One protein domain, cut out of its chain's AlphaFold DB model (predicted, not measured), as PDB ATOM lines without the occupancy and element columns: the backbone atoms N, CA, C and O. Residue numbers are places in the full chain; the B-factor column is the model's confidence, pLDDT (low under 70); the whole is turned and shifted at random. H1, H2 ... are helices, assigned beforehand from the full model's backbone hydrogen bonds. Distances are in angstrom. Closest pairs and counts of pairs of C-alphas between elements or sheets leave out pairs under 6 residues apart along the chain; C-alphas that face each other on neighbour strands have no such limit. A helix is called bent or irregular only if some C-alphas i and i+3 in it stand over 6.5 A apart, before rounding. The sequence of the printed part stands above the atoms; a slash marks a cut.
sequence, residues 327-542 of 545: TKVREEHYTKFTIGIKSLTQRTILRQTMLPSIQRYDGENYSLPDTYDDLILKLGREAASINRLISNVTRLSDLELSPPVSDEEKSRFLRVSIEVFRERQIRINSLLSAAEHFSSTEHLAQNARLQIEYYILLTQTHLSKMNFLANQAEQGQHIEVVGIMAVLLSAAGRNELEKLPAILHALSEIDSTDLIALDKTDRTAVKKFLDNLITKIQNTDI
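AT A GLANCE: This is residues 327 to 542 of the 545 residues of an uncharacterized protein of Candidatus Gottesmanbacteria bacterium RBG_16_43_7 (UniProt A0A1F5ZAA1). H3, the second arm of the bent helix H4 and H5 form an up-and-down bundle, each running against the one before it; where H3 and H5 finish, H6 folds back onto both, and H9 crosses H6 and H7. At the other side of the body, H2 packs on the first arm of H4, with H1 beyond it. The printed part has 216 residues with nine named helices, H1 to H9 in chain order, and no named strand: the class is all helix. The whole is compact, with a radius of gyration of the C-alphas of 18.6 A, and flat, spanning 52 by 52 by 28 A.

HOW THE PARTS SIT: H1, residues 331 to 337, touches H2, residues 341 to 349; the closest C-alphas, of Lys 336 and Ser 343, are 5.3 A apart. By its hydrogen bonds H4, residues 407 to 439, was assigned as one helix, but it is bent, with C-alphas 423 and 426 6.6 A apart; its arms are H4a, residues 407 to 423, and H4b, residues 426 to 439. H2 touches H4a at a steep tilt of 45 degrees, closest at the C-alphas of Thr 348 and Phe 413, 5.1 A. H3, residues 371 to 397, touches H5, residues 446 to 474, the same way at a shallow tilt of 32 degrees, only just short of steep, closest at the C-alphas of Ala 383 and Thr 459, 4.7 A. H4b and H5 form a helical hairpin at a shallow tilt of 24 degrees, closest at the C-alphas of Ser 439 and Arg 449, 5.6 A. H6, residues 479 to 491, is the hub; it touches residues 390 to 397 of H3, closest at the C-alphas of Thr 394 and Gly 483, 4.5 A. H8, residues 512 to 516, touches H6, closest at the C-alphas of Val 481 and Ser 512, 6.4 A. H9, residues 523 to 540, touches H7, residues 500 to 508, about perpendicular at 76 degrees, closest at the C-alphas of Ala 502 and Ile 537, 6.9 A. Every O i to N i+4 pair is within hydrogen-bond range in H4a, H4b and H5 to H9; in H3 it is 22 of 23, in H2 4 of 5, and in H1 1 of 3, beside 1 of 4 O i to N i+3 pairs.

IN THESE COORDINATES: H1 begins at C-alpha 331 (283.862, 275.527, 240.197). H3 is 40.0 A long, H4a 24.3 A, H4b 20.1 A, H5 41.5 A and H9 25.8 A. H9 ends at C-alpha 540 (237.812, 259.382, 223.498).

THE WHOLE: The C-alphas of Asp 362 and Ile 542 are the two farthest apart, 57.9 A. The printed part has no cut, and the link from H2 to H3, 21 residues, is long. Mean pLDDT of the printed part is 82.6; 31 residues are under 70, among them 327 to 343.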
ATOM      1  N   THR A 327     280.444 266.862 246.232       39.34
ATOM      2  CA  THR A 327     281.062 265.746 245.502       39.34
ATOM      3  C   THR A 327     282.008 266.381 244.510       39.34
ATOM      4  O   THR A 327     281.495 267.109 243.676       39.34
ATOM      5  N   LYS A 328     283.333 266.247 244.693       34.59
ATOM      6  CA  LYS A 328     284.386 267.052 244.042       34.59
ATOM      7  C   LYS A 328     283.975 267.559 242.660       34.59
ATOM      8  O   LYS A 328     284.180 266.912 241.635       34.59
ATOM      9  N   VAL A 329     283.390 268.739 242.646       39.19
ATOM     10  CA  VAL A 329     282.862 269.389 241.460       39.19
ATOM     11  C   VAL A 329     283.564 270.725 241.522       39.19
ATOM     12  O   VAL A 329     283.160 271.606 242.274       39.19
ATOM     13  N   ARG A 330     284.723 270.808 240.842       37.81
ATOM     14  CA  ARG A 330     285.480 272.062 240.672       37.81
ATOM     15  C   ARG A 330     284.488 273.155 240.291       37.81
ATOM     16  O   ARG A 330     283.468 272.837 239.690       37.81
ATOM     17  N   GLU A 331     284.754 274.421 240.582       38.25
ATOM     18  CA  GLU A 331     283.862 275.527 240.197       38.25
ATOM     19  C   GLU A 331     283.332 275.403 238.750       38.25
ATOM     20  O   GLU A 331     282.148 275.620 238.501       38.25
ATOM     21  N   GLU A 332     284.173 274.940 237.821       39.09
ATOM     22  CA  GLU A 332     283.841 274.586 236.436       39.09
ATOM     23  C   GLU A 332     282.641 273.644 236.258       39.09
ATOM     24  O   GLU A 332     282.007 273.638 235.212       39.09
ATOM     25  N   HIS A 333     282.364 272.807 237.244       43.25
ATOM     26  CA  HIS A 333     281.364 271.757 237.237       43.25
ATOM     27  C   HIS A 333     280.039 272.235 237.879       43.25
ATOM     28  O   HIS A 333     278.990 271.687 237.552       43.25
ATOM     29  N   TYR A 334     280.057 273.272 238.739       40.19
ATOM     30  CA  TYR A 334     278.844 273.868 239.339       40.19
ATOM     31  C   TYR A 334     278.411 275.185 238.661       40.19
ATOM     32  O   TYR A 334     277.221 275.446 238.509       40.19
ATOM     33  N   THR A 335     279.355 276.013 238.200       37.09
ATOM     34  CA  THR A 335     279.063 277.278 237.482       37.09
ATOM     35  C   THR A 335     278.669 277.079 236.026       37.09
ATOM     36  O   THR A 335     277.949 277.910 235.481       37.09
ATOM     37  N   LYS A 336     279.067 275.960 235.409       37.47
ATOM     38  CA  LYS A 336     278.648 275.571 234.052       37.47
ATOM     39  C   LYS A 336     277.395 274.700 234.060       37.47
ATOM     40  O   LYS A 336     277.163 273.923 233.152       37.47
ATOM     41  N   PHE A 337     276.572 274.774 235.095       41.47
ATOM     42  CA  PHE A 337     275.281 274.086 235.099       41.47
ATOM     43  C   PHE A 337     274.200 274.879 234.329       41.47
ATOM     44  O   PHE A 337     273.056 274.430 234.218       41.47
ATOM     45  N   THR A 338     274.584 276.041 233.786       42.53
ATOM     46  CA  THR A 338     273.981 276.733 232.644       42.53
ATOM     47  C   THR A 338     274.571 276.180 231.345       42.53
ATOM     48  O   THR A 338     275.784 276.103 231.159       42.53
ATOM     49  N   ILE A 339     273.685 275.743 230.457       47.41
ATOM     50  CA  ILE A 339     274.020 275.005 229.240       47.41
ATOM     51  C   ILE A 339     274.766 275.905 228.246       47.41
ATOM     52  O   ILE A 339     274.180 276.791 227.637       47.41
ATOM     53  N   GLY A 340     276.059 275.627 228.092       51.28
ATOM     54  CA  GLY A 340     276.840 275.780 226.858       51.28
ATOM     55  C   GLY A 340     277.629 274.481 226.619       51.28
ATOM     56  O   GLY A 340     277.791 273.719 227.576       51.28
ATOM     57  N   ILE A 341     278.121 274.190 225.402       46.06
ATOM     58  CA  ILE A 341     278.765 272.895 225.024       46.06
ATOM     59  C   ILE A 341     279.653 272.300 226.119       46.06
ATOM     60  O   ILE A 341     279.519 271.132 226.479       46.06
ATOM     61  N   LYS A 342     280.552 273.118 226.684       53.94
ATOM     62  CA  LYS A 342     281.543 272.672 227.676       53.94
ATOM     63  C   LYS A 342     280.905 272.040 228.919       53.94
ATOM     64  O   LYS A 342     281.546 271.225 229.568       53.94
ATOM     65  N   SER A 343     279.657 272.385 229.237       69.38
ATOM     66  CA  SER A 343     278.901 271.781 230.336       69.38
ATOM     67  C   SER A 343     278.404 270.372 230.033       69.38
ATOM     68  O   SER A 343     278.469 269.508 230.903       69.38
ATOM     69  N   LEU A 344     277.917 270.119 228.815       73.88
ATOM     70  CA  LEU A 344     277.245 268.873 228.462       73.88
ATOM     71  C   LEU A 344     278.267 267.744 228.355       73.88
ATOM     72  O   LEU A 344     278.147 266.752 229.069       73.88
ATOM     73  N   THR A 345     279.332 267.937 227.573       77.50
ATOM     74  CA  THR A 345     280.415 266.952 227.418       77.50
ATOM     75  C   THR A 345     281.075 266.626 228.761       77.50
ATOM     76  O   THR A 345     281.270 265.456 229.091       77.50
ATOM     77  N   GLN A 346     281.351 267.640 229.591       76.94
ATOM     78  CA  GLN A 346     281.955 267.449 230.913       76.94
ATOM     79  C   GLN A 346     281.021 266.677 231.859       76.94
ATOM     80  O   GLN A 346     281.461 265.731 232.512       76.94
ATOM     81  N   ARG A 347     279.722 267.001 231.881       78.38
ATOM     82  CA  ARG A 347     278.721 266.261 232.670       78.38
ATOM     83  C   ARG A 347     278.562 264.820 232.202       78.38
ATOM     84  O   ARG A 347     278.436 263.938 233.045       78.38
ATOM     85  N   THR A 348     278.618 264.565 230.896       84.81
ATOM     86  CA  THR A 348     278.617 263.207 230.336       84.81
ATOM     87  C   THR A 348     279.828 262.410 230.810       84.81
ATOM     88  O   THR A 348     279.670 261.292 231.290       84.81
ATOM     89  N   ILE A 349     281.036 262.981 230.711       83.12
ATOM     90  CA  ILE A 349     282.285 262.327 231.139       83.12
ATOM     91  C   ILE A 349     282.248 262.000 232.635       83.12
ATOM     92  O   ILE A 349     282.652 260.916 233.040       83.12
ATOM     93  N   LEU A 350     281.733 262.923 233.447       80.88
ATOM     94  CA  LEU A 350     281.671 262.776 234.901       80.88
ATOM     95  C   LEU A 350     280.449 261.982 235.394       80.88
ATOM     96  O   LEU A 350     280.321 261.787 236.598       80.88
ATOM     97  N   ARG A 351     279.538 261.562 234.502       88.75
ATOM     98  CA  ARG A 351     278.219 260.993 234.852       88.75
ATOM     99  C   ARG A 351     277.401 261.898 235.798       88.75
ATOM    100  O   ARG A 351     276.651 261.428 236.644       88.75
ATOM    101  N   GLN A 352     277.518 263.220 235.647       82.38
ATOM    102  CA  GLN A 352     276.871 264.242 236.491       82.38
ATOM    103  C   GLN A 352     275.664 264.882 235.794       82.38
ATOM    104  O   GLN A 352     275.563 266.096 235.583       82.38
ATOM    105  N   THR A 353     274.729 264.035 235.387       85.38
ATOM    106  CA  THR A 353     273.497 264.445 234.699       85.38
ATOM    107  C   THR A 353     272.405 264.859 235.691       85.38
ATOM    108  O   THR A 353     271.572 265.704 235.368       85.38
ATOM    109  N   MET A 354     272.490 264.373 236.929       87.50
ATOM    110  CA  MET A 354     271.592 264.650 238.049       87.50
ATOM    111  C   MET A 354     272.334 265.352 239.209       87.50
ATOM    112  O   MET A 354     273.561 265.294 239.284       87.50
ATOM    113  N   LEU A 355     271.612 266.019 240.121       83.81
ATOM    114  CA  LEU A 355     272.204 266.583 241.346       83.81
ATOM    115  C   LEU A 355     272.796 265.452 242.201       83.81
ATOM    116  O   LEU A 355     272.121 264.440 242.371       83.81
ATOM    117  N   PRO A 356     274.001 265.590 242.772       81.12
ATOM    118  CA  PRO A 356     274.588 264.538 243.599       81.12
ATOM    119  C   PRO A 356     273.742 264.273 244.850       81.12
ATOM    120  O   PRO A 356     272.960 265.120 245.272       81.12
ATOM    121  N   SER A 357     273.894 263.112 245.480       80.88
ATOM    122  CA  SER A 357     273.334 262.924 246.826       80.88
ATOM    123  C   SER A 357     274.080 263.802 247.827       80.88
ATOM    124  O   SER A 357     275.263 264.076 247.639       80.88
ATOM    125  N   ILE A 358     273.401 264.247 248.882       79.06
ATOM    126  CA  ILE A 358     274.067 264.974 249.965       79.06
ATOM    127  C   ILE A 358     274.839 263.934 250.776       79.06
ATOM    128  O   ILE A 358     274.246 262.961 251.245       79.06
ATOM    129  N   GLN A 359     276.152 264.105 250.885       75.88
ATOM    130  CA  GLN A 359     277.050 263.147 251.528       75.88
ATOM    131  C   GLN A 359     277.856 263.808 252.627       75.88
ATOM    132  O   GLN A 359     278.324 264.925 252.418       75.88
ATOM    133  N   ARG A 360     278.069 263.066 253.718       73.19
ATOM    134  CA  ARG A 360     279.011 263.335 254.805       73.19
ATOM    135  C   ARG A 360     280.468 263.212 254.317       73.19
ATOM    136  O   ARG A 360     280.731 262.726 253.221       73.19
ATOM    137  N   TYR A 361     281.436 263.652 255.127       65.94
ATOM    138  CA  TYR A 361     282.865 263.702 254.765       65.94
ATOM    139  C   TYR A 361     283.473 262.308 254.623       65.94
ATOM    140  O   TYR A 361     284.378 262.105 253.818       65.94
ATOM    141  N   ASP A 362     282.943 261.352 255.379       69.81
ATOM    142  CA  ASP A 362     283.247 259.924 255.272       69.81
ATOM    143  C   ASP A 362     282.638 259.266 254.015       69.81
ATOM    144  O   ASP A 362     282.938 258.110 253.724       69.81
ATOM    145  N   GLY A 363     281.833 259.999 253.237       72.88
ATOM    146  CA  GLY A 363     281.174 259.528 252.021       72.88
ATOM    147  C   GLY A 363     279.784 258.928 252.244       72.88
ATOM    148  O   GLY A 363     279.112 258.587 251.264       72.88
ATOM    149  N   GLU A 364     279.314 258.821 253.490       79.62
ATOM    150  CA  GLU A 364     277.968 258.326 253.790       79.62
ATOM    151  C   GLU A 364     276.886 259.320 253.356       79.62
ATOM    152  O   GLU A 364     277.121 260.524 253.279       79.62
ATOM    153  N   ASN A 365     275.663 258.850 253.097       82.88
ATOM    154  CA  ASN A 365     274.552 259.763 252.825       82.88
ATOM    155  C   ASN A 365     274.236 260.595 254.074       82.88
ATOM    156  O   ASN A 365     274.005 260.059 255.157       82.88
ATOM    157  N   TYR A 366     274.169 261.909 253.900       83.81
ATOM    158  CA  TYR A 366     273.719 262.812 254.945       83.81
ATOM    159  C   TYR A 366     272.223 262.614 255.210       83.81
ATOM    160  O   TYR A 366     271.442 262.401 254.275       83.81
ATOM    161  N   SER A 367     271.843 262.693 256.483       88.06
ATOM    162  CA  SER A 367     270.446 262.719 256.905       88.06
ATOM    163  C   SER A 367     270.237 263.815 257.941       88.06
ATOM    164  O   SER A 367     271.117 264.045 258.775       88.06
ATOM    165  N   LEU A 368     269.096 264.501 257.877       88.31
ATOM    166  CA  LEU A 368     268.710 265.453 258.918       88.31
ATOM    167  C   LEU A 368     268.326 264.713 260.214       88.31
ATOM    168  O   LEU A 368     267.902 263.559 260.149       88.31
ATOM    169  N   PRO A 369     268.479 265.353 261.393       87.31
ATOM    170  CA  PRO A 369     268.093 264.741 262.666       87.31
ATOM    171  C   PRO A 369     266.597 264.425 262.747       87.31
ATOM    172  O   PRO A 369     266.210 263.406 263.314       87.31
ATOM    173  N   ASP A 370     265.767 265.300 262.182       91.19
ATOM    174  CA  ASP A 370     264.330 265.098 262.085       91.19
ATOM    175  C   ASP A 370     263.993 264.282 260.826       91.19
ATOM    176  O   ASP A 370     264.392 264.628 259.713       91.19
ATOM    177  N   THR A 371     263.277 263.168 261.009       91.81
ATOM    178  CA  THR A 371     262.954 262.232 259.916       91.81
ATOM    179  C   THR A 371     261.994 262.842 258.896       91.81
ATOM    180  O   THR A 371     262.073 262.515 257.711       91.81
ATOM    181  N   TYR A 372     261.096 263.723 259.339       93.31
ATOM    182  CA  TYR A 372     260.162 264.409 258.459       93.31
ATOM    183  C   TYR A 372     260.911 265.393 257.552       93.31
ATOM    184  O   TYR A 372     260.805 265.295 256.326       93.31
ATOM    185  N   ASP A 373     261.737 266.265 258.131       92.38
ATOM    186  CA  ASP A 373     262.538 267.234 257.379       92.38
ATOM    187  C   ASP A 373     263.515 266.527 256.429       92.38
ATOM    188  O   ASP A 373     263.683 266.937 255.277       92.38
ATOM    189  N   ASP A 374     264.133 265.428 256.879       93.38
ATOM    190  CA  ASP A 374     265.038 264.608 256.068       93.38
ATOM    191  C   ASP A 374     264.350 264.048 254.818       93.38
ATOM    192  O   ASP A 374     264.882 264.118 253.703       93.38
ATOM    193  N   LEU A 375     263.144 263.513 254.996       94.94
ATOM    194  CA  LEU A 375     262.342 262.957 253.918       94.94
ATOM    195  C   LEU A 375     261.929 264.038 252.911       94.94
ATOM    196  O   LEU A 375     262.065 263.826 251.703       94.94
ATOM    197  N   ILE A 376     261.472 265.198 253.394       94.94
ATOM    198  CA  ILE A 376     261.108 266.348 252.555       94.94
ATOM    199  C   ILE A 376     262.313 266.848 251.756       94.94
ATOM    200  O   ILE A 376     262.212 267.023 250.537       94.94
ATOM    201  N   LEU A 377     263.471 267.019 252.401       93.19
ATOM    202  CA  LEU A 377     264.716 267.411 251.741       93.19
ATOM    203  C   LEU A 377     265.094 266.413 250.642       93.19
ATOM    204  O   LEU A 377     265.384 266.812 249.509       93.19
ATOM    205  N   LYS A 378     265.093 265.113 250.957       94.69
ATOM    206  CA  LYS A 378     265.487 264.063 250.011       94.69
ATOM    207  C   LYS A 378     264.521 263.994 248.831       94.69
ATOM    208  O   LYS A 378     264.990 264.064 247.697       94.69
ATOM    209  N   LEU A 379     263.207 263.938 249.060       94.94
ATOM    210  CA  LEU A 379     262.208 263.948 247.981       94.94
ATOM    211  C   LEU A 379     262.297 265.219 247.135       94.94
ATOM    212  O   LEU A 379     262.353 265.139 245.910       94.94
ATOM    213  N   GLY A 380     262.374 266.390 247.766       93.50
ATOM    214  CA  GLY A 380     262.488 267.659 247.057       93.50
ATOM    215  C   GLY A 380     263.749 267.755 246.202       93.50
ATOM    216  O   GLY A 380     263.692 268.218 245.061       93.50
ATOM    217  N   ARG A 381     264.882 267.247 246.694       92.25
ATOM    218  CA  ARG A 381     266.127 267.168 245.925       92.25
ATOM    219  C   ARG A 381     266.028 266.195 244.754       92.25
ATOM    220  O   ARG A 381     266.510 266.518 243.667       92.25
ATOM    221  N   GLU A 382     265.426 265.022 244.951       93.75
ATOM    222  CA  GLU A 382     265.180 264.059 243.870       93.75
ATOM    223  C   GLU A 382     264.266 264.663 242.797       93.75
ATOM    224  O   GLU A 382     264.625 264.675 241.620       93.75
ATOM    225  N   ALA A 383     263.147 265.266 243.200       92.81
ATOM    226  CA  ALA A 383     262.224 265.965 242.312       92.81
ATOM    227  C   ALA A 383     262.920 267.064 241.494       92.81
ATOM    228  O   ALA A 383     262.824 267.072 240.265       92.81
ATOM    229  N   ALA A 384     263.679 267.949 242.153       89.06
ATOM    230  CA  ALA A 384     264.458 268.991 241.483       89.06
ATOM    231  C   ALA A 384     265.477 268.402 240.502       89.06
ATOM    232  O   ALA A 384     265.670 268.916 239.399       89.06
ATOM    233  N   SER A 385     266.123 267.303 240.892       90.19
ATOM    234  CA  SER A 385     267.120 266.632 240.071       90.19
ATOM    235  C   SER A 385     266.519 265.986 238.822       90.19
ATOM    236  O   SER A 385     267.118 266.085 237.750       90.19
ATOM    237  N   ILE A 386     265.358 265.338 238.933       93.19
ATOM    238  CA  ILE A 386     264.659 264.732 237.793       93.19
ATOM    239  C   ILE A 386     264.115 265.826 236.873       93.19
ATOM    240  O   ILE A 386     264.323 265.758 235.665       93.19
ATOM    241  N   ASN A 387     263.493 266.874 237.420       88.50
ATOM    242  CA  ASN A 387     263.007 267.993 236.609       88.50
ATOM    243  C   ASN A 387     264.151 268.671 235.843       88.50
ATOM    244  O   ASN A 387     264.045 268.968 234.653       88.50
ATOM    245  N   ARG A 388     265.303 268.842 236.500       85.19
ATOM    246  CA  ARG A 388     266.517 269.319 235.842       85.19
ATOM    247  C   ARG A 388     266.979 268.372 234.738       85.19
ATOM    248  O   ARG A 388     267.438 268.852 233.706       85.19
ATOM    249  N   LEU A 389     266.904 267.058 234.941       89.00
ATOM    250  CA  LEU A 389     267.253 266.075 233.918       89.00
ATOM    251  C   LEU A 389     266.344 266.207 232.692       89.00
ATOM    252  O   LEU A 389     266.867 266.369 231.592       89.00
ATOM    253  N   ILE A 390     265.024 266.256 232.902       90.44
ATOM    254  CA  ILE A 390     264.013 266.488 231.857       90.44
ATOM    255  C   ILE A 390     264.331 267.778 231.094       90.44
ATOM    256  O   ILE A 390     264.421 267.749 229.875       90.44
ATOM    257  N   SER A 391     264.617 268.874 231.803       85.06
ATOM    258  CA  SER A 391     265.041 270.146 231.204       85.06
ATOM    259  C   SER A 391     266.256 270.009 230.292       85.06
ATOM    260  O   SER A 391     266.281 270.571 229.200       85.06
ATOM    261  N   ASN A 392     267.280 269.261 230.717       84.69
ATOM    262  CA  ASN A 392     268.449 269.046 229.868       84.69
ATOM    263  C   ASN A 392     268.069 268.260 228.610       84.69
ATOM    264  O   ASN A 392     268.568 268.598 227.545       84.69
ATOM    265  N   VAL A 393     267.192 267.253 228.730       89.12
ATOM    266  CA  VAL A 393     266.693 266.459 227.594       89.12
ATOM    267  C   VAL A 393     265.887 267.326 226.626       89.12
ATOM    268  O   VAL A 393     266.122 267.252 225.424       89.12
ATOM    269  N   THR A 394     265.015 268.208 227.127       85.38
ATOM    270  CA  THR A 394     264.292 269.211 226.326       85.38
ATOM    271  C   THR A 394     265.254 269.998 225.435       85.38
ATOM    272  O   THR A 394     265.051 270.078 224.223       85.38
ATOM    273  N   ARG A 395     266.361 270.492 226.006       81.75
ATOM    274  CA  ARG A 395     267.348 271.298 225.268       81.75
ATOM    275  C   ARG A 395     268.190 270.515 224.263       81.75
ATOM    276  O   ARG A 395     268.865 271.134 223.453       81.75
ATOM    277  N   LEU A 396     268.159 269.179 224.265       83.25
ATOM    278  CA  LEU A 396     268.812 268.390 223.207       83.25
ATOM    279  C   LEU A 396     268.111 268.571 221.854       83.25
ATOM    280  O   LEU A 396     268.734 268.342 220.820       83.25
ATOM    281  N   SER A 397     266.841 268.996 221.867       76.75
ATOM    282  CA  SER A 397     266.089 269.341 220.658       76.75
ATOM    283  C   SER A 397     266.259 270.791 220.194       76.75
ATOM    284  O   SER A 397     265.807 271.107 219.095       76.75
ATOM    285  N   ASP A 398     266.920 271.647 220.986       72.81
ATOM    286  CA  ASP A 398     267.168 273.041 220.615       72.81
ATOM    287  C   ASP A 398     268.286 273.100 219.562       72.81
ATOM    288  O   ASP A 398     269.446 272.774 219.833       72.81
ATOM    289  N   LEU A 399     267.944 273.549 218.353       54.53
ATOM    290  CA  LEU A 399     268.894 273.742 217.246       54.53
ATOM    291  C   LEU A 399     269.886 274.893 217.505       54.53
ATOM    292  O   LEU A 399     270.919 274.976 216.848       54.53
ATOM    293  N   GLU A 400     269.595 275.756 218.482       55.97
ATOM    294  CA  GLU A 400     270.359 276.969 218.802       55.97
ATOM    295  C   GLU A 400     271.325 276.810 219.987       55.97
ATOM    296  O   GLU A 400     271.778 277.804 220.563       55.97
ATOM    297  N   LEU A 401     271.668 275.577 220.387       59.91
ATOM    298  CA  LEU A 401     272.765 275.399 221.341       59.91
ATOM    299  C   LEU A 401     274.007 276.105 220.779       59.91
ATOM    300  O   LEU A 401     274.444 275.811 219.669       59.91
ATOM    301  N   SER A 402     274.542 277.068 221.535       52.97
ATOM    302  CA  SER A 402     275.716 277.843 221.139       52.97
ATOM    303  C   SER A 402     276.887 277.582 222.096       52.97
ATOM    304  O   SER A 402     276.768 277.830 223.304       52.97
ATOM    305  N   PRO A 403     278.034 277.084 221.597       66.25
ATOM    306  CA  PRO A 403     278.219 276.588 220.229       66.25
ATOM    307  C   PRO A 403     277.349 275.334 219.925       66.25
ATOM    308  O   PRO A 403     276.813 274.733 220.862       66.25
ATOM    309  N   PRO A 404     277.227 274.901 218.654       72.38
ATOM    310  CA  PRO A 404     276.466 273.702 218.278       72.38
ATOM    311  C   PRO A 404     277.078 272.402 218.831       72.38
ATOM    312  O   PRO A 404     278.259 272.135 218.614       72.38
ATOM    313  N   VAL A 405     276.281 271.574 219.516       78.12
ATOM    314  CA  VAL A 405     276.685 270.236 220.008       78.12
ATOM    315  C   VAL A 405     276.435 269.189 218.918       78.12
ATOM    316  O   VAL A 405     275.372 269.217 218.296       78.12
ATOM    317  N   SER A 406     277.360 268.245 218.708       86.31
ATOM    318  CA  SER A 406     277.158 267.162 217.730       86.31
ATOM    319  C   SER A 406     276.084 266.168 218.187       86.31
ATOM    320  O   SER A 406     275.889 265.947 219.385       86.31
ATOM    321  N   ASP A 407     275.405 265.509 217.249       86.75
ATOM    322  CA  ASP A 407     274.368 264.529 217.602       86.75
ATOM    323  C   ASP A 407     274.930 263.305 218.336       86.75
ATOM    324  O   ASP A 407     274.251 262.724 219.185       86.75
ATOM    325  N   GLU A 408     276.198 262.956 218.097       90.50
ATOM    326  CA  GLU A 408     276.909 261.930 218.863       90.50
ATOM    327  C   GLU A 408     277.069 262.339 220.335       90.50
ATOM    328  O   GLU A 408     276.770 261.553 221.238       90.50
ATOM    329  N   GLU A 409     277.488 263.581 220.605       88.06
ATOM    330  CA  GLU A 409     277.625 264.096 221.971       88.06
ATOM    331  C   GLU A 409     276.271 264.198 222.678       88.06
ATOM    332  O   GLU A 409     276.160 263.791 223.842       88.06
ATOM    333  N   LYS A 410     275.230 264.672 221.978       88.88
ATOM    334  CA  LYS A 410     273.855 264.694 222.500       88.88
ATOM    335  C   LYS A 410     273.388 263.275 222.848       88.88
ATOM    336  O   LYS A 410     272.896 263.047 223.953       88.88
ATOM    337  N   SER A 411     273.596 262.310 221.949       91.56
ATOM    338  CA  SER A 411     273.209 260.903 222.142       91.56
ATOM    339  C   SER A 411     273.954 260.268 223.313       91.56
ATOM    340  O   SER A 411     273.359 259.581 224.146       91.56
ATOM    341  N   ARG A 412     275.255 260.549 223.437       93.19
ATOM    342  CA  ARG A 412     276.072 260.096 224.566       93.19
ATOM    343  C   ARG A 412     275.571 260.680 225.888       93.19
ATOM    344  O   ARG A 412     275.489 259.944 226.870       93.19
ATOM    345  N   PHE A 413     275.226 261.968 225.921       91.56
ATOM    346  CA  PHE A 413     274.653 262.607 227.107       91.56
ATOM    347  C   PHE A 413     273.295 262.012 227.483       91.56
ATOM    348  O   PHE A 413     273.074 261.735 228.662       91.56
ATOM    349  N   LEU A 414     272.405 261.786 226.511       94.06
ATOM    350  CA  LEU A 414     271.099 261.167 226.750       94.06
ATOM    351  C   LEU A 414     271.257 259.758 227.334       94.06
ATOM    352  O   LEU A 414     270.642 259.448 228.351       94.06
ATOM    353  N   ARG A 415     272.146 258.937 226.766       96.00
ATOM    354  CA  ARG A 415     272.429 257.589 227.279       96.00
ATOM    355  C   ARG A 415     272.928 257.614 228.726       96.00
ATOM    356  O   ARG A 415     272.347 256.954 229.579       96.00
ATOM    357  N   VAL A 416     273.945 258.428 229.028       94.81
ATOM    358  CA  VAL A 416     274.460 258.570 230.406       94.81
ATOM    359  C   VAL A 416     273.384 259.118 231.349       94.81
ATOM    360  O   VAL A 416     273.308 258.716 232.506       94.81
ATOM    361  N   SER A 417     272.530 260.023 230.865       93.62
ATOM    362  CA  SER A 417     271.398 260.557 231.627       93.62
ATOM    363  C   SER A 417     270.416 259.467 232.036       93.62
ATOM    364  O   SER A 417     269.997 259.440 233.192       93.62
ATOM    365  N   ILE A 418     270.089 258.560 231.117       96.88
ATOM    366  CA  ILE A 418     269.191 257.430 231.365       96.88
ATOM    367  C   ILE A 418     269.828 256.433 232.326       96.88
ATOM    368  O   ILE A 418     269.192 256.072 233.309       96.88
ATOM    369  N   GLU A 419     271.087 256.048 232.112       96.25
ATOM    370  CA  GLU A 419     271.800 255.126 233.010       96.25
ATOM    371  C   GLU A 419     271.804 255.636 234.461       96.25
ATOM    372  O   GLU A 419     271.361 254.935 235.369       96.25
ATOM    373  N   VAL A 420     272.216 256.893 234.674       93.81
ATOM    374  CA  VAL A 420     272.238 257.522 236.008       93.81
ATOM    375  C   VAL A 420     270.830 257.617 236.607       93.81
ATOM    376  O   VAL A 420     270.647 257.408 237.807       93.81
ATOM    377  N   PHE A 421     269.817 257.915 235.789       96.88
ATOM    378  CA  PHE A 421     268.425 257.936 236.234       96.88
ATOM    379  C   PHE A 421     267.945 256.554 236.698       96.88
ATOM    380  O   PHE A 421     267.361 256.453 237.778       96.88
ATOM    381  N   ARG A 422     268.232 255.491 235.936       96.94
ATOM    382  CA  ARG A 422     267.869 254.105 236.281       96.94
ATOM    383  C   ARG A 422     268.544 253.641 237.567       96.94
ATOM    384  O   ARG A 422     267.873 253.081 238.431       96.94
ATOM    385  N   GLU A 423     269.832 253.934 237.738       94.69
ATOM    386  CA  GLU A 423     270.566 253.658 238.983       94.69
ATOM    387  C   GLU A 423     269.886 254.325 240.190       94.69
ATOM    388  O   GLU A 423     269.723 253.723 241.255       94.69
ATOM    389  N   ARG A 424     269.438 255.575 240.023       94.25
ATOM    390  CA  ARG A 424     268.849 256.374 241.101       94.25
ATOM    391  C   ARG A 424     267.372 256.071 241.366       94.25
ATOM    392  O   ARG A 424     266.883 256.338 242.464       94.25
ATOM    393  N   GLN A 425     266.671 255.469 240.408       96.50
ATOM    394  CA  GLN A 425     265.249 255.138 240.499       96.50
ATOM    395  C   GLN A 425     264.914 254.237 241.696       96.50
ATOM    396  O   GLN A 425     263.904 254.460 242.362       96.50
ATOM    397  N   ILE A 426     265.774 253.265 242.020       95.44
ATOM    398  CA  ILE A 426     265.582 252.362 243.171       95.44
ATOM    399  C   ILE A 426     265.502 253.165 244.477       95.44
ATOM    400  O   ILE A 426     264.586 252.979 245.280       95.44
ATOM    401  N   ARG A 427     266.428 254.112 244.662       94.12
ATOM    402  CA  ARG A 427     266.449 255.014 245.819       94.12
ATOM    403  C   ARG A 427     265.211 255.908 245.856       94.12
ATOM    404  O   ARG A 427     264.630 256.075 246.922       94.12
ATOM    405  N   ILE A 428     264.811 256.477 244.718       96.56
ATOM    406  CA  ILE A 428     263.626 257.347 244.631       96.56
ATOM    407  C   ILE A 428     262.368 256.580 245.055       96.56
ATOM    408  O   ILE A 428     261.606 257.075 245.881       96.56
ATOM    409  N   ASN A 429     262.183 255.355 244.559       97.81
ATOM    410  CA  ASN A 429     261.053 254.508 244.941       97.81
ATOM    411  C   ASN A 429     261.070 254.173 246.439       97.81
ATOM    412  O   ASN A 429     260.033 254.242 247.089       97.81
ATOM    413  N   SER A 430     262.246 253.887 247.009       97.00
ATOM    414  CA  SER A 430     262.378 253.668 248.454       97.00
ATOM    415  C   SER A 430     261.977 254.900 249.276       97.00
ATOM    416  O   SER A 430     261.313 254.745 250.298       97.00
ATOM    417  N   LEU A 431     262.336 256.111 248.831       96.94
ATOM    418  CA  LEU A 431     261.927 257.361 249.483       96.94
ATOM    419  C   LEU A 431     260.418 257.600 249.371       96.94
ATOM    420  O   LEU A 431     259.804 258.028 250.342       96.94
ATOM    421  N   LEU A 432     259.818 257.299 248.216       97.88
ATOM    422  CA  LEU A 432     258.370 257.391 248.018       97.88
ATOM    423  C   LEU A 432     257.615 256.450 248.962       97.88
ATOM    424  O   LEU A 432     256.730 256.904 249.678       97.88
ATOM    425  N   SER A 433     258.017 255.177 249.045       97.56
ATOM    426  CA  SER A 433     257.393 254.219 249.967       97.56
ATOM    427  C   SER A 433     257.561 254.626 251.433       97.56
ATOM    428  O   SER A 433     256.624 254.501 252.220       97.56
ATOM    429  N   ALA A 434     258.733 255.152 251.808       96.56
ATOM    430  CA  ALA A 434     258.951 255.686 253.150       96.56
ATOM    431  C   ALA A 434     258.024 256.877 253.441       96.56
ATOM    432  O   ALA A 434     257.465 256.962 254.531       96.56
ATOM    433  N   ALA A 435     257.815 257.760 252.463       96.44
ATOM    434  CA  ALA A 435     256.941 258.915 252.604       96.44
ATOM    435  C   ALA A 435     255.460 258.561 252.701       96.44
ATOM    436  O   ALA A 435     254.753 259.155 253.510       96.44
ATOM    437  N   GLU A 436     254.999 257.591 251.917       96.44
ATOM    438  CA  GLU A 436     253.630 257.067 251.983       96.44
ATOM    439  C   GLU A 436     253.361 256.387 253.329       96.44
ATOM    440  O   GLU A 436     252.326 256.612 253.955       96.44
ATOM    441  N   HIS A 437     254.322 255.601 253.822       95.12
ATOM    442  CA  HIS A 437     254.219 255.022 255.155       95.12
ATOM    443  C   HIS A 437     254.167 256.117 256.223       95.12
ATOM    444  O   HIS A 437     253.283 256.106 257.080       95.12
ATOM    445  N   PHE A 438     255.068 257.097 256.142       93.44
ATOM    446  CA  PHE A 438     255.131 258.191 257.100       93.44
ATOM    447  C   PHE A 438     253.837 259.022 257.094       93.44
ATOM    448  O   PHE A 438     253.276 259.256 258.161       93.44
ATOM    449  N   SER A 439     253.290 259.381 255.925       92.44
ATOM    450  CA  SER A 439     252.040 260.155 255.805       92.44
ATOM    451  C   SER A 439     250.796 259.421 256.319       92.44
ATOM    452  O   SER A 439     249.813 260.070 256.681       92.44
ATOM    453  N   SER A 440     250.845 258.086 256.392       90.00
ATOM    454  CA  SER A 440     249.772 257.252 256.947       90.00
ATOM    455  C   SER A 440     249.750 257.186 258.481       90.00
ATOM    456  O   SER A 440     248.790 256.670 259.052       90.00
ATOM    457  N   THR A 441     250.771 257.712 259.167       89.06
ATOM    458  CA  THR A 441     250.839 257.690 260.636       89.06
ATOM    459  C   THR A 441     249.844 258.675 261.273       89.06
ATOM    460  O   THR A 441     249.756 259.838 260.884       89.06
ATOM    461  N   GLU A 442     249.087 258.225 262.284       79.06
ATOM    462  CA  GLU A 442     247.953 258.977 262.867       79.06
ATOM    463  C   GLU A 442     248.339 260.274 263.605       79.06
ATOM    464  O   GLU A 442     247.472 261.090 263.914       79.06
ATOM    465  N   HIS A 443     249.623 260.499 263.891       87.31
ATOM    466  CA  HIS A 443     250.079 261.598 264.752       87.31
ATOM    467  C   HIS A 443     250.663 262.807 264.009       87.31
ATOM    468  O   HIS A 443     251.116 263.756 264.651       87.31
ATOM    469  N   LEU A 444     250.657 262.815 262.673       88.81
ATOM    470  CA  LEU A 444     251.167 263.960 261.921       88.81
ATOM    471  C   LEU A 444     250.202 265.141 261.949       88.81
ATOM    472  O   LEU A 444     249.016 265.016 261.647       88.81
ATOM    473  N   ALA A 445     250.743 266.327 262.228       91.25
ATOM    474  CA  ALA A 445     250.011 267.570 262.036       91.25
ATOM    475  C   ALA A 445     249.531 267.681 260.577       91.25
ATOM    476  O   ALA A 445     250.265 267.357 259.641       91.25
ATOM    477  N   GLN A 446     248.316 268.197 260.372       90.75
ATOM    478  CA  GLN A 446     247.694 268.282 259.044       90.75
ATOM    479  C   GLN A 446     248.584 268.991 258.008       90.75
ATOM    480  O   GLN A 446     248.693 268.530 256.875       90.75
ATOM    481  N   ASN A 447     249.270 270.068 258.399       89.31
ATOM    482  CA  ASN A 447     250.181 270.792 257.507       89.31
ATOM    483  C   ASN A 447     251.381 269.936 257.080       89.31
ATOM    484  O   ASN A 447     251.747 269.940 255.907       89.31
ATOM    485  N   ALA A 448     251.954 269.164 258.008       91.25
ATOM    486  CA  ALA A 448     253.067 268.270 257.713       91.25
ATOM    487  C   ALA A 448     252.643 267.180 256.717       91.25
ATOM    488  O   ALA A 448     253.341 266.921 255.734       91.25
ATOM    489  N   ARG A 449     251.450 266.609 256.920       91.94
ATOM    490  CA  ARG A 449     250.850 265.630 256.007       91.94
ATOM    491  C   ARG A 449     250.638 266.202 254.602       91.94
ATOM    492  O   ARG A 449     251.090 265.591 253.639       91.94
ATOM    493  N   LEU A 450     250.035 267.389 254.485       90.25
ATOM    494  CA  LEU A 450     249.822 268.060 253.194       90.25
ATOM    495  C   LEU A 450     251.137 268.352 252.458       90.25
ATOM    496  O   LEU A 450     251.204 268.260 251.231       90.25
ATOM    497  N   GLN A 451     252.191 268.703 253.195       92.06
ATOM    498  CA  GLN A 451     253.515 268.921 252.622       92.06
ATOM    499  C   GLN A 451     254.129 267.614 252.102       92.06
ATOM    500  O   GLN A 451     254.611 267.593 250.971       92.06
ATOM    501  N   ILE A 452     254.058 266.508 252.852       93.88
ATOM    502  CA  ILE A 452     254.535 265.200 252.367       93.88
ATOM    503  C   ILE A 452     253.755 264.746 251.137       93.88
ATOM    504  O   ILE A 452     254.368 264.387 250.136       93.88
ATOM    505  N   GLU A 453     252.422 264.789 251.189       91.88
ATOM    506  CA  GLU A 453     251.557 264.407 250.067       91.88
ATOM    507  C   GLU A 453     251.906 265.210 248.804       91.88
ATOM    508  O   GLU A 453     251.986 264.655 247.705       91.88
ATOM    509  N   TYR A 454     252.216 266.500 248.960       90.75
ATOM    510  CA  TYR A 454     252.698 267.333 247.865       90.75
ATOM    511  C   TYR A 454     254.049 266.856 247.302       90.75
ATOM    512  O   TYR A 454     254.181 266.727 246.084       90.75
ATOM    513  N   TYR A 455     255.045 266.565 248.144       92.69
ATOM    514  CA  TYR A 455     256.357 266.096 247.675       92.69
ATOM    515  C   TYR A 455     256.316 264.678 247.079       92.69
ATOM    516  O   TYR A 455     257.063 264.407 246.132       92.69
ATOM    517  N   ILE A 456     255.427 263.803 247.562       94.00
ATOM    518  CA  ILE A 456     255.127 262.500 246.944       94.00
ATOM    519  C   ILE A 456     254.616 262.724 245.520       94.00
ATOM    520  O   ILE A 456     255.241 262.256 244.565       94.00
ATOM    521  N   LEU A 457     253.543 263.509 245.368       90.94
ATOM    522  CA  LEU A 457     252.928 263.791 244.069       90.94
ATOM    523  C   LEU A 457     253.922 264.441 243.098       90.94
ATOM    524  O   LEU A 457     254.006 264.056 241.928       90.94
ATOM    525  N   LEU A 458     254.695 265.415 243.582       90.31
ATOM    526  CA  LEU A 458     255.718 266.108 242.808       90.31
ATOM    527  C   LEU A 458     256.772 265.129 242.270       90.31
ATOM    528  O   LEU A 458     257.091 265.130 241.077       90.31
ATOM    529  N   THR A 459     257.293 264.271 243.146       93.31
ATOM    530  CA  THR A 459     258.339 263.305 242.799       93.31
ATOM    531  C   THR A 459     257.808 262.235 241.846       93.31
ATOM    532  O   THR A 459     258.437 261.980 240.820       93.31
ATOM    533  N   GLN A 460     256.628 261.663 242.116       93.50
ATOM    534  CA  GLN A 460     255.968 260.677 241.247       93.50
ATOM    535  C   GLN A 460     255.678 261.235 239.850       93.50
ATOM    536  O   GLN A 460     255.871 260.544 238.846       93.50
ATOM    537  N   THR A 461     255.268 262.502 239.770       90.44
ATOM    538  CA  THR A 461     255.043 263.202 238.500       90.44
ATOM    539  C   THR A 461     256.321 263.259 237.668       90.44
ATOM    540  O   THR A 461     256.334 262.844 236.507       90.44
ATOM    541  N   HIS A 462     257.409 263.780 238.242       92.50
ATOM    542  CA  HIS A 462     258.675 263.902 237.522       92.50
ATOM    543  C   HIS A 462     259.263 262.529 237.180       92.50
ATOM    544  O   HIS A 462     259.764 262.342 236.070       92.50
ATOM    545  N   LEU A 463     259.141 261.556 238.085       95.06
ATOM    546  CA  LEU A 463     259.568 260.179 237.864       95.06
ATOM    547  C   LEU A 463     258.827 259.539 236.681       95.06
ATOM    548  O   LEU A 463     259.471 258.965 235.806       95.06
ATOM    549  N   SER A 464     257.501 259.684 236.606       94.00
ATOM    550  CA  SER A 464     256.684 259.171 235.494       94.00
ATOM    551  C   SER A 464     257.072 259.797 234.153       94.00
ATOM    552  O   SER A 464     257.276 259.078 233.174       94.00
ATOM    553  N   LYS A 465     257.256 261.125 234.114       93.69
ATOM    554  CA  LYS A 465     257.718 261.840 232.912       93.69
ATOM    555  C   LYS A 465     259.087 261.328 232.447       93.69
ATOM    556  O   LYS A 465     259.260 261.024 231.272       93.69
ATOM    557  N   MET A 466     260.051 261.201 233.360       96.00
ATOM    558  CA  MET A 466     261.401 260.754 233.004       96.00
ATOM    559  C   MET A 466     261.455 259.265 232.631       96.00
ATOM    560  O   MET A 466     262.188 258.906 231.716       96.00
ATOM    561  N   ASN A 467     260.648 258.409 233.267       97.38
ATOM    562  CA  ASN A 467     260.499 257.003 232.875       97.38
ATOM    563  C   ASN A 467     260.040 256.860 231.431       97.38
ATOM    564  O   ASN A 467     260.602 256.061 230.689       97.38
ATOM    565  N   PHE A 468     259.038 257.641 231.031       96.56
ATOM    566  CA  PHE A 468     258.570 257.650 229.654       96.56
ATOM    567  C   PHE A 468     259.692 258.036 228.686       96.56
ATOM    568  O   PHE A 468     259.965 257.292 227.749       96.56
ATOM    569  N   LEU A 469     260.398 259.141 228.949       96.06
ATOM    570  CA  LEU A 469     261.508 259.593 228.100       96.06
ATOM    571  C   LEU A 469     262.640 258.560 228.018       96.06
ATOM    572  O   LEU A 469     263.180 258.326 226.938       96.06
ATOM    573  N   ALA A 470     262.982 257.929 229.145       97.25
ATOM    574  CA  ALA A 470     263.976 256.864 229.197       97.25
ATOM    575  C   ALA A 470     263.551 255.655 228.353       97.25
ATOM    576  O   ALA A 470     264.338 255.201 227.528       97.25
ATOM    577  N   ASN A 471     262.299 255.200 228.483       97.31
ATOM    578  CA  ASN A 471     261.764 254.087 227.694       97.31
ATOM    579  C   ASN A 471     261.801 254.389 226.186       97.31
ATOM    580  O   ASN A 471     262.205 253.533 225.406       97.31
ATOM    581  N   GLN A 472     261.410 255.599 225.770       96.00
ATOM    582  CA  GLN A 472     261.424 255.995 224.354       96.00
ATOM    583  C   GLN A 472     262.846 255.957 223.778       96.00
ATOM    584  O   GLN A 472     263.081 255.404 222.705       96.00
ATOM    585  N   ALA A 473     263.819 256.487 224.518       95.19
ATOM    586  CA  ALA A 473     265.218 256.440 224.113       95.19
ATOM    587  C   ALA A 473     265.789 255.007 224.096       95.19
ATOM    588  O   ALA A 473     266.517 254.651 223.172       95.19
ATOM    589  N   GLU A 474     265.441 254.165 225.075       95.81
ATOM    590  CA  GLU A 474     265.834 252.745 225.134       95.81
ATOM    591  C   GLU A 474     265.223 251.921 223.983       95.81
ATOM    592  O   GLU A 474     265.847 250.974 223.508       95.81
ATOM    593  N   GLN A 475     264.046 252.312 223.482       95.88
ATOM    594  CA  GLN A 475     263.402 251.746 222.288       95.88
ATOM    595  C   GLN A 475     264.029 252.223 220.965       95.88
ATOM    596  O   GLN A 475     263.579 251.825 219.892       95.88
ATOM    597  N   GLY A 476     265.073 253.055 221.021       93.56
ATOM    598  CA  GLY A 476     265.798 253.529 219.844       93.56
ATOM    599  C   GLY A 476     265.171 254.742 219.158       93.56
ATOM    600  O   GLY A 476     265.539 255.034 218.020       93.56
ATOM    601  N   GLN A 477     264.255 255.464 219.817       92.75
ATOM    602  CA  GLN A 477     263.739 256.720 219.273       92.75
ATOM    603  C   GLN A 477     264.864 257.737 219.070       92.75
ATOM    604  O   GLN A 477     265.787 257.855 219.882       92.75
ATOM    605  N   HIS A 478     264.761 258.509 217.987       91.25
ATOM    606  CA  HIS A 478     265.741 259.544 217.678       91.25
ATOM    607  C   HIS A 478     265.773 260.613 218.781       91.25
ATOM    608  O   HIS A 478     264.735 261.013 219.312       91.25
ATOM    609  N   ILE A 479     266.964 261.123 219.105       90.06
ATOM    610  CA  ILE A 479     267.166 262.072 220.210       90.06
ATOM    611  C   ILE A 479     266.297 263.326 220.104       90.06
ATOM    612  O   ILE A 479     265.802 263.835 221.110       90.06
ATOM    613  N   GLU A 480     266.067 263.803 218.884       86.12
ATOM    614  CA  GLU A 480     265.209 264.959 218.648       86.12
ATOM    615  C   GLU A 480     263.755 264.692 219.033       86.12
ATOM    616  O   GLU A 480     263.119 265.583 219.593       86.12
ATOM    617  N   VAL A 481     263.253 263.481 218.765       88.62
ATOM    618  CA  VAL A 481     261.893 263.044 219.113       88.62
ATOM    619  C   VAL A 481     261.750 262.989 220.631       88.62
ATOM    620  O   VAL A 481     260.820 263.572 221.184       88.62
ATOM    621  N   VAL A 482     262.726 262.391 221.321       92.12
ATOM    622  CA  VAL A 482     262.765 262.351 222.793       92.12
ATOM    623  C   VAL A 482     262.811 263.767 223.381       92.12
ATOM    624  O   VAL A 482     262.108 264.065 224.347       92.12
ATOM    625  N   GLY A 483     263.588 264.671 222.781       88.50
ATOM    626  CA  GLY A 483     263.638 266.076 223.184       88.50
ATOM    627  C   GLY A 483     262.298 266.802 223.003       88.50
ATOM    628  O   GLY A 483     261.853 267.468 223.937       88.50
ATOM    629  N   ILE A 484     261.600 266.607 221.874       85.62
ATOM    630  CA  ILE A 484     260.246 267.153 221.637       85.62
ATOM    631  C   ILE A 484     259.252 266.617 222.667       85.62
ATOM    632  O   ILE A 484     258.496 267.381 223.267       85.62
ATOM    633  N   MET A 485     259.266 265.309 222.923       90.62
ATOM    634  CA  MET A 485     258.424 264.707 223.956       90.62
ATOM    635  C   MET A 485     258.705 265.333 225.329       90.62
ATOM    636  O   MET A 485     257.774 265.628 226.077       90.62
ATOM    637  N   ALA A 486     259.970 265.625 225.650       90.19
ATOM    638  CA  ALA A 486     260.332 266.323 226.881       90.19
ATOM    639  C   ALA A 486     259.815 267.774 226.916       90.19
ATOM    640  O   ALA A 486     259.404 268.240 227.982       90.19
ATOM    641  N   VAL A 487     259.796 268.489 225.780       84.81
ATOM    642  CA  VAL A 487     259.150 269.813 225.649       84.81
ATOM    643  C   VAL A 487     257.659 269.706 226.001       84.81
ATOM    644  O   VAL A 487     257.175 270.440 226.866       84.81
ATOM    645  N   LEU A 488     256.944 268.754 225.391       84.12
ATOM    646  CA  LEU A 488     255.508 268.544 225.610       84.12
ATOM    647  C   LEU A 488     255.198 268.180 227.070       84.12
ATOM    648  O   LEU A 488     254.307 268.762 227.690       84.12
ATOM    649  N   LEU A 489     255.987 267.284 227.670       86.19
ATOM    650  CA  LEU A 489     255.830 266.901 229.076       86.19
ATOM    651  C   LEU A 489     256.162 268.032 230.052       86.19
ATOM    652  O   LEU A 489     255.564 268.103 231.130       86.19
ATOM    653  N   SER A 490     257.085 268.926 229.698       81.44
ATOM    654  CA  SER A 490     257.392 270.117 230.500       81.44
ATOM    655  C   SER A 490     256.257 271.146 230.464       81.44
ATOM    656  O   SER A 490     256.102 271.925 231.403       81.44
ATOM    657  N   ALA A 491     255.422 271.126 229.420       77.12
ATOM    658  CA  ALA A 491     254.249 271.989 229.314       77.12
ATOM    659  C   ALA A 491     253.040 271.494 230.141       77.12
ATOM    660  O   ALA A 491     252.189 272.315 230.497       77.12
ATOM    661  N   ALA A 492     252.979 270.208 230.514       74.06
ATOM    662  CA  ALA A 492     251.912 269.630 231.345       74.06
ATOM    663  C   ALA A 492     252.035 270.022 232.836       74.06
ATOM    664  O   ALA A 492     253.081 269.804 233.459       74.06
ATOM    665  N   GLY A 493     250.969 270.589 233.415       67.31
ATOM    666  CA  GLY A 493     250.879 271.085 234.801       67.31
ATOM    667  C   GLY A 493     249.940 270.276 235.674       67.31
ATOM    668  O   GLY A 493     249.533 269.193 235.275       67.31
ATOM    669  N   ARG A 494     249.589 270.795 236.866       63.97
ATOM    670  CA  ARG A 494     248.754 270.056 237.834       63.97
ATOM    671  C   ARG A 494     247.406 269.625 237.271       63.97
ATOM    672  O   ARG A 494     247.024 268.483 237.483       63.97
ATOM    673  N   ASN A 495     246.711 270.507 236.553       67.56
ATOM    674  CA  ASN A 495     245.399 270.197 235.969       67.56
ATOM    675  C   ASN A 495     245.486 269.090 234.907       67.56
ATOM    676  O   ASN A 495     244.498 268.433 234.597       67.56
ATOM    677  N   GLU A 496     246.678 268.881 234.352       76.00
ATOM    678  CA  GLU A 496     246.974 267.813 233.411       76.00
ATOM    679  C   GLU A 496     247.558 266.564 234.099       76.00
ATOM    680  O   GLU A 496     247.731 265.551 233.429       76.00
ATOM    681  N   LEU A 497     247.842 266.588 235.413       73.25
ATOM    682  CA  LEU A 497     248.431 265.442 236.123       73.25
ATOM    683  C   LEU A 497     247.486 264.259 236.222       73.25
ATOM    684  O   LEU A 497     247.928 263.131 236.037       73.25
ATOM    685  N   GLU A 498     246.195 264.503 236.449       78.56
ATOM    686  CA  GLU A 498     245.184 263.438 236.433       78.56
ATOM    687  C   GLU A 498     245.130 262.742 235.066       78.56
ATOM    688  O   GLU A 498     244.867 261.547 234.972       78.56
ATOM    689  N   LYS A 499     245.463 263.481 234.003       83.50
ATOM    690  CA  LYS A 499     245.518 262.988 232.624       83.50
ATOM    691  C   LYS A 499     246.908 262.515 232.216       83.50
ATOM    692  O   LYS A 499     247.076 262.092 231.075       83.50
ATOM    693  N   LEU A 500     247.914 262.586 233.095       85.31
ATOM    694  CA  LEU A 500     249.294 262.270 232.736       85.31
ATOM    695  C   LEU A 500     249.419 260.860 232.138       85.31
ATOM    696  O   LEU A 500     250.030 260.764 231.079       85.31
ATOM    697  N   PRO A 501     248.809 259.790 232.694       86.69
ATOM    698  CA  PRO A 501     248.858 258.466 232.069       86.69
ATOM    699  C   PRO A 501     248.332 258.454 230.626       86.69
ATOM    700  O   PRO A 501     248.984 257.903 229.741       86.69
ATOM    701  N   ALA A 502     247.204 259.123 230.369       85.31
ATOM    702  CA  ALA A 502     246.617 259.217 229.034       85.31
ATOM    703  C   ALA A 502     247.470 260.065 228.078       85.31
ATOM    704  O   ALA A 502     247.622 259.712 226.913       85.31
ATOM    705  N   ILE A 503     248.086 261.149 228.568       86.50
ATOM    706  CA  ILE A 503     249.040 261.958 227.796       86.50
ATOM    707  C   ILE A 503     250.256 261.115 227.408       86.50
ATOM    708  O   ILE A 503     250.665 261.144 226.253       86.50
ATOM    709  N   LEU A 504     250.826 260.350 228.346       89.19
ATOM    710  CA  LEU A 504     251.973 259.477 228.078       89.19
ATOM    711  C   LEU A 504     251.629 258.395 227.049       89.19
ATOM    712  O   LEU A 504     252.400 258.184 226.118       89.19
ATOM    713  N   HIS A 505     250.462 257.758 227.183       88.62
ATOM    714  CA  HIS A 505     249.972 256.793 226.199       88.62
ATOM    715  C   HIS A 505     249.832 257.438 224.819       88.62
ATOM    716  O   HIS A 505     250.434 256.974 223.855       88.62
ATOM    717  N   ALA A 506     249.116 258.561 224.737       87.69
ATOM    718  CA  ALA A 506     248.891 259.245 223.476       87.69
ATOM    719  C   ALA A 506     250.212 259.665 222.818       87.69
ATOM    720  O   ALA A 506     250.367 259.449 221.626       87.69
ATOM    721  N   LEU A 507     251.186 260.184 223.581       88.50
ATOM    722  CA  LEU A 507     252.519 260.529 223.070       88.50
ATOM    723  C   LEU A 507     253.288 259.323 222.508       88.50
ATOM    724  O   LEU A 507     254.056 259.511 221.572       88.50
ATOM    725  N   SER A 508     253.100 258.112 223.050       88.44
ATOM    726  CA  SER A 508     253.750 256.902 222.514       88.44
ATOM    727  C   SER A 508     253.181 256.419 221.178       88.44
ATOM    728  O   SER A 508     253.836 255.636 220.497       88.44
ATOM    729  N   GLU A 509     251.987 256.884 220.802       89.00
ATOM    730  CA  GLU A 509     251.315 256.514 219.550       89.00
ATOM    731  C   GLU A 509     251.538 257.529 218.419       89.00
ATOM    732  O   GLU A 509     251.124 257.284 217.287       89.00
ATOM    733  N   ILE A 510     252.148 258.684 218.708       87.81
ATOM    734  CA  ILE A 510     252.371 259.736 217.707       87.81
ATOM    735  C   ILE A 510     253.518 259.324 216.789       87.81
ATOM    736  O   ILE A 510     254.590 258.939 217.259       87.81
ATOM    737  N   ASP A 511     253.303 259.453 215.481       88.44
ATOM    738  CA  ASP A 511     254.341 259.203 214.490       88.44
ATOM    739  C   ASP A 511     255.515 260.180 214.679       88.44
ATOM    740  O   ASP A 511     255.339 261.390 214.859       88.44
ATOM    741  N   SER A 512     256.744 259.665 214.635       86.00
ATOM    742  CA  SER A 512     257.947 260.473 214.835       86.00
ATOM    743  C   SER A 512     258.066 261.616 213.816       86.00
ATOM    744  O   SER A 512     258.626 262.662 214.148       86.00
ATOM    745  N   THR A 513     257.526 261.461 212.602       84.69
ATOM    746  CA  THR A 513     257.512 262.517 211.576       84.69
ATOM    747  C   THR A 513     256.603 263.685 211.959       84.69
ATOM    748  O   THR A 513     257.006 264.837 211.780       84.69
ATOM    749  N   ASP A 514     255.452 263.416 212.583       83.44
ATOM    750  CA  ASP A 514     254.540 264.449 213.087       83.44
ATOM    751  C   ASP A 514     255.192 265.267 214.211       83.44
ATOM    752  O   ASP A 514     255.039 266.489 214.277       83.44
ATOM    753  N   LEU A 515     255.965 264.610 215.083       82.00
ATOM    754  CA  LEU A 515     256.697 265.287 216.157       82.00
ATOM    755  C   LEU A 515     257.842 266.149 215.614       82.00
ATOM    756  O   LEU A 515     258.039 267.266 216.090       82.00
ATOM    757  N   ILE A 516     258.593 265.657 214.625       81.06
ATOM    758  CA  ILE A 516     259.704 266.402 214.007       81.06
ATOM    759  C   ILE A 516     259.197 267.643 213.263       81.06
ATOM    760  O   ILE A 516     259.876 268.667 213.268       81.06
ATOM    761  N   ALA A 517     257.998 267.578 212.676       81.88
ATOM    762  CA  ALA A 517     257.368 268.709 211.997       81.88
ATOM    763  C   ALA A 517     256.917 269.837 212.948       81.88
ATOM    764  O   ALA A 517     256.587 270.931 212.483       81.88
ATOM    765  N   LEU A 518     256.888 269.599 214.264       77.94
ATOM    766  CA  LEU A 518     256.510 270.608 215.249       77.94
ATOM    767  C   LEU A 518     257.600 271.684 215.360       77.94
ATOM    768  O   LEU A 518     258.743 271.383 215.714       77.94
ATOM    769  N   ASP A 519     257.237 272.950 215.140       73.44
ATOM    770  CA  ASP A 519     258.122 274.071 215.460       73.44
ATOM    771  C   ASP A 519     258.293 274.175 216.981       73.44
ATOM    772  O   ASP A 519     257.415 274.628 217.717       73.44
ATOM    773  N   LYS A 520     259.454 273.720 217.450       68.38
ATOM    774  CA  LYS A 520     259.810 273.629 218.872       68.38
ATOM    775  C   LYS A 520     260.132 274.997 219.469       68.38
ATOM    776  O   LYS A 520     260.106 275.149 220.690       68.38
ATOM    777  N   THR A 521     260.443 275.980 218.622       66.25
ATOM    778  CA  THR A 521     260.773 277.345 219.046       66.25
ATOM    779  C   THR A 521     259.512 278.167 219.320       66.25
ATOM    780  O   THR A 521     259.522 279.048 220.185       66.25
ATOM    781  N   ASP A 522     258.386 277.810 218.690       75.38
ATOM    782  CA  ASP A 522     257.086 278.414 218.960       75.38
ATOM    783  C   ASP A 522     256.362 277.724 220.130       75.38
ATOM    784  O   ASP A 522     255.653 276.719 219.997       75.38
ATOM    785  N   ARG A 523     256.465 278.333 221.317       70.12
ATOM    786  CA  ARG A 523     255.724 277.904 222.519       70.12
ATOM    787  C   ARG A 523     254.209 277.839 222.300       70.12
ATOM    788  O   ARG A 523     253.540 277.060 222.980       70.12
ATOM    789  N   THR A 524     253.661 278.648 221.396       74.94
ATOM    790  CA  THR A 524     252.232 278.653 221.061       74.94
ATOM    791  C   THR A 524     251.866 277.404 220.277       74.94
ATOM    792  O   THR A 524     250.868 276.763 220.609       74.94
ATOM    793  N   ALA A 525     252.683 277.014 219.295       77.38
ATOM    794  CA  ALA A 525     252.510 275.779 218.537       77.38
ATOM    795  C   ALA A 525     252.595 274.545 219.445       77.38
ATOM    796  O   ALA A 525     251.682 273.717 219.439       77.38
ATOM    797  N   VAL A 526     253.623 274.473 220.298       74.69
ATOM    798  CA  VAL A 526     253.793 273.400 221.296       74.69
ATOM    799  C   VAL A 526     252.576 273.304 222.216       74.69
ATOM    800  O   VAL A 526     252.032 272.219 222.430       74.69
ATOM    801  N   LYS A 527     252.120 274.440 222.758       75.06
ATOM    802  CA  LYS A 527     250.954 274.467 223.646       75.06
ATOM    803  C   LYS A 527     249.682 274.041 222.913       75.06
ATOM    804  O   LYS A 527     248.950 273.206 223.426       75.06
ATOM    805  N   LYS A 528     249.445 274.556 221.705       83.12
ATOM    806  CA  LYS A 528     248.283 274.200 220.881       83.12
ATOM    807  C   LYS A 528     248.262 272.707 220.554       83.12
ATOM    808  O   LYS A 528     247.199 272.095 220.581       83.12
ATOM    809  N   PHE A 529     249.421 272.116 220.269       85.00
ATOM    810  CA  PHE A 529     249.544 270.677 220.058       85.00
ATOM    811  C   PHE A 529     249.136 269.889 221.307       85.00
ATOM    812  O   PHE A 529     248.319 268.975 221.215       85.00
ATOM    813  N   LEU A 530     249.647 270.281 222.478       78.25
ATOM    814  CA  LEU A 530     249.287 269.648 223.747       78.25
ATOM    815  C   LEU A 530     247.791 269.809 224.066       78.25
ATOM    816  O   LEU A 530     247.145 268.837 224.450       78.25
ATOM    817  N   ASP A 531     247.222 270.997 223.862       81.62
ATOM    818  CA  ASP A 531     245.798 271.270 224.088       81.62
ATOM    819  C   ASP A 531     244.914 270.415 223.157       81.62
ATOM    820  O   ASP A 531     243.911 269.843 223.593       81.62
ATOM    821  N   ASN A 532     245.316 270.249 221.891       86.81
ATOM    822  CA  ASN A 532     244.644 269.361 220.939       86.81
ATOM    823  C   ASN A 532     244.735 267.890 221.365       86.81
ATOM    824  O   ASN A 532     243.740 267.168 221.291       86.81
ATOM    825  N   LEU A 533     245.908 267.448 221.833       82.88
ATOM    826  CA  LEU A 533     246.119 266.093 222.342       82.88
ATOM    827  C   LEU A 533     245.213 265.817 223.550       82.88
ATOM    828  O   LEU A 533     244.517 264.805 223.582       82.88
ATOM    829  N   ILE A 534     245.161 266.748 224.505       78.94
ATOM    830  CA  ILE A 534     244.298 266.664 225.689       78.94
ATOM    831  C   ILE A 534     242.821 266.636 225.289       78.94
ATOM    832  O   ILE A 534     242.064 265.825 225.818       78.94
ATOM    833  N   THR A 535     242.411 267.481 224.343       84.81
ATOM    834  CA  THR A 535     241.031 267.508 223.834       84.81
ATOM    835  C   THR A 535     240.664 266.177 223.176       84.81
ATOM    836  O   THR A 535     239.577 265.650 223.404       84.81
ATOM    837  N   LYS A 536     241.583 265.584 222.400       85.44
ATOM    838  CA  LYS A 536     241.395 264.262 221.788       85.44
ATOM    839  C   LYS A 536     241.217 263.175 222.851       85.44
ATOM    840  O   LYS A 536     240.280 262.391 222.738       85.44
ATOM    841  N   ILE A 537     242.054 263.169 223.891       81.31
ATOM    842  CA  ILE A 537     241.931 262.246 225.033       81.31
ATOM    843  C   ILE A 537     240.539 262.378 225.669       81.31
ATOM    844  O   ILE A 537     239.822 261.391 225.784       81.31
ATOM    845  N   GLN A 538     240.103 263.606 225.974       80.25
ATOM    846  CA  GLN A 538     238.794 263.860 226.593       80.25
ATOM    847  C   GLN A 538     237.611 263.390 225.741       80.25
ATOM    848  O   GLN A 538     236.620 262.916 226.284       80.25
ATOM    849  N   ASN A 539     237.707 263.509 224.418       80.81
ATOM    850  CA  ASN A 539     236.647 263.066 223.513       80.81
ATOM    851  C   ASN A 539     236.616 261.542 223.326       80.81
ATOM    852  O   ASN A 539     235.596 261.013 222.890       80.81
ATOM    853  N   THR A 540     237.712 260.844 223.638       73.06
ATOM    854  CA  THR A 540     237.812 259.382 223.498       73.06
ATOM    855  C   THR A 540     237.230 258.659 224.721       73.06
ATOM    856  O   THR A 540     236.677 257.576 224.571       73.06
ATOM    857  N   ASP A 541     237.252 259.294 225.900       55.84
ATOM    858  CA  ASP A 541     236.676 258.759 227.147       55.84
ATOM    859  C   ASP A 541     235.142 258.917 227.259       55.84
ATOM    860  O   ASP A 541     234.528 258.367 228.168       55.84
ATOM    861  N   ILE A 542     234.487 259.650 226.348       47.25
ATOM    862  CA  ILE A 542     233.024 259.879 226.398       47.25
ATOM    863  C   ILE A 542     232.238 258.804 225.619       47.25
ATOM    864  O   ILE A 542     231.021 258.706 225.756       47.25
TER     865      ILE A 542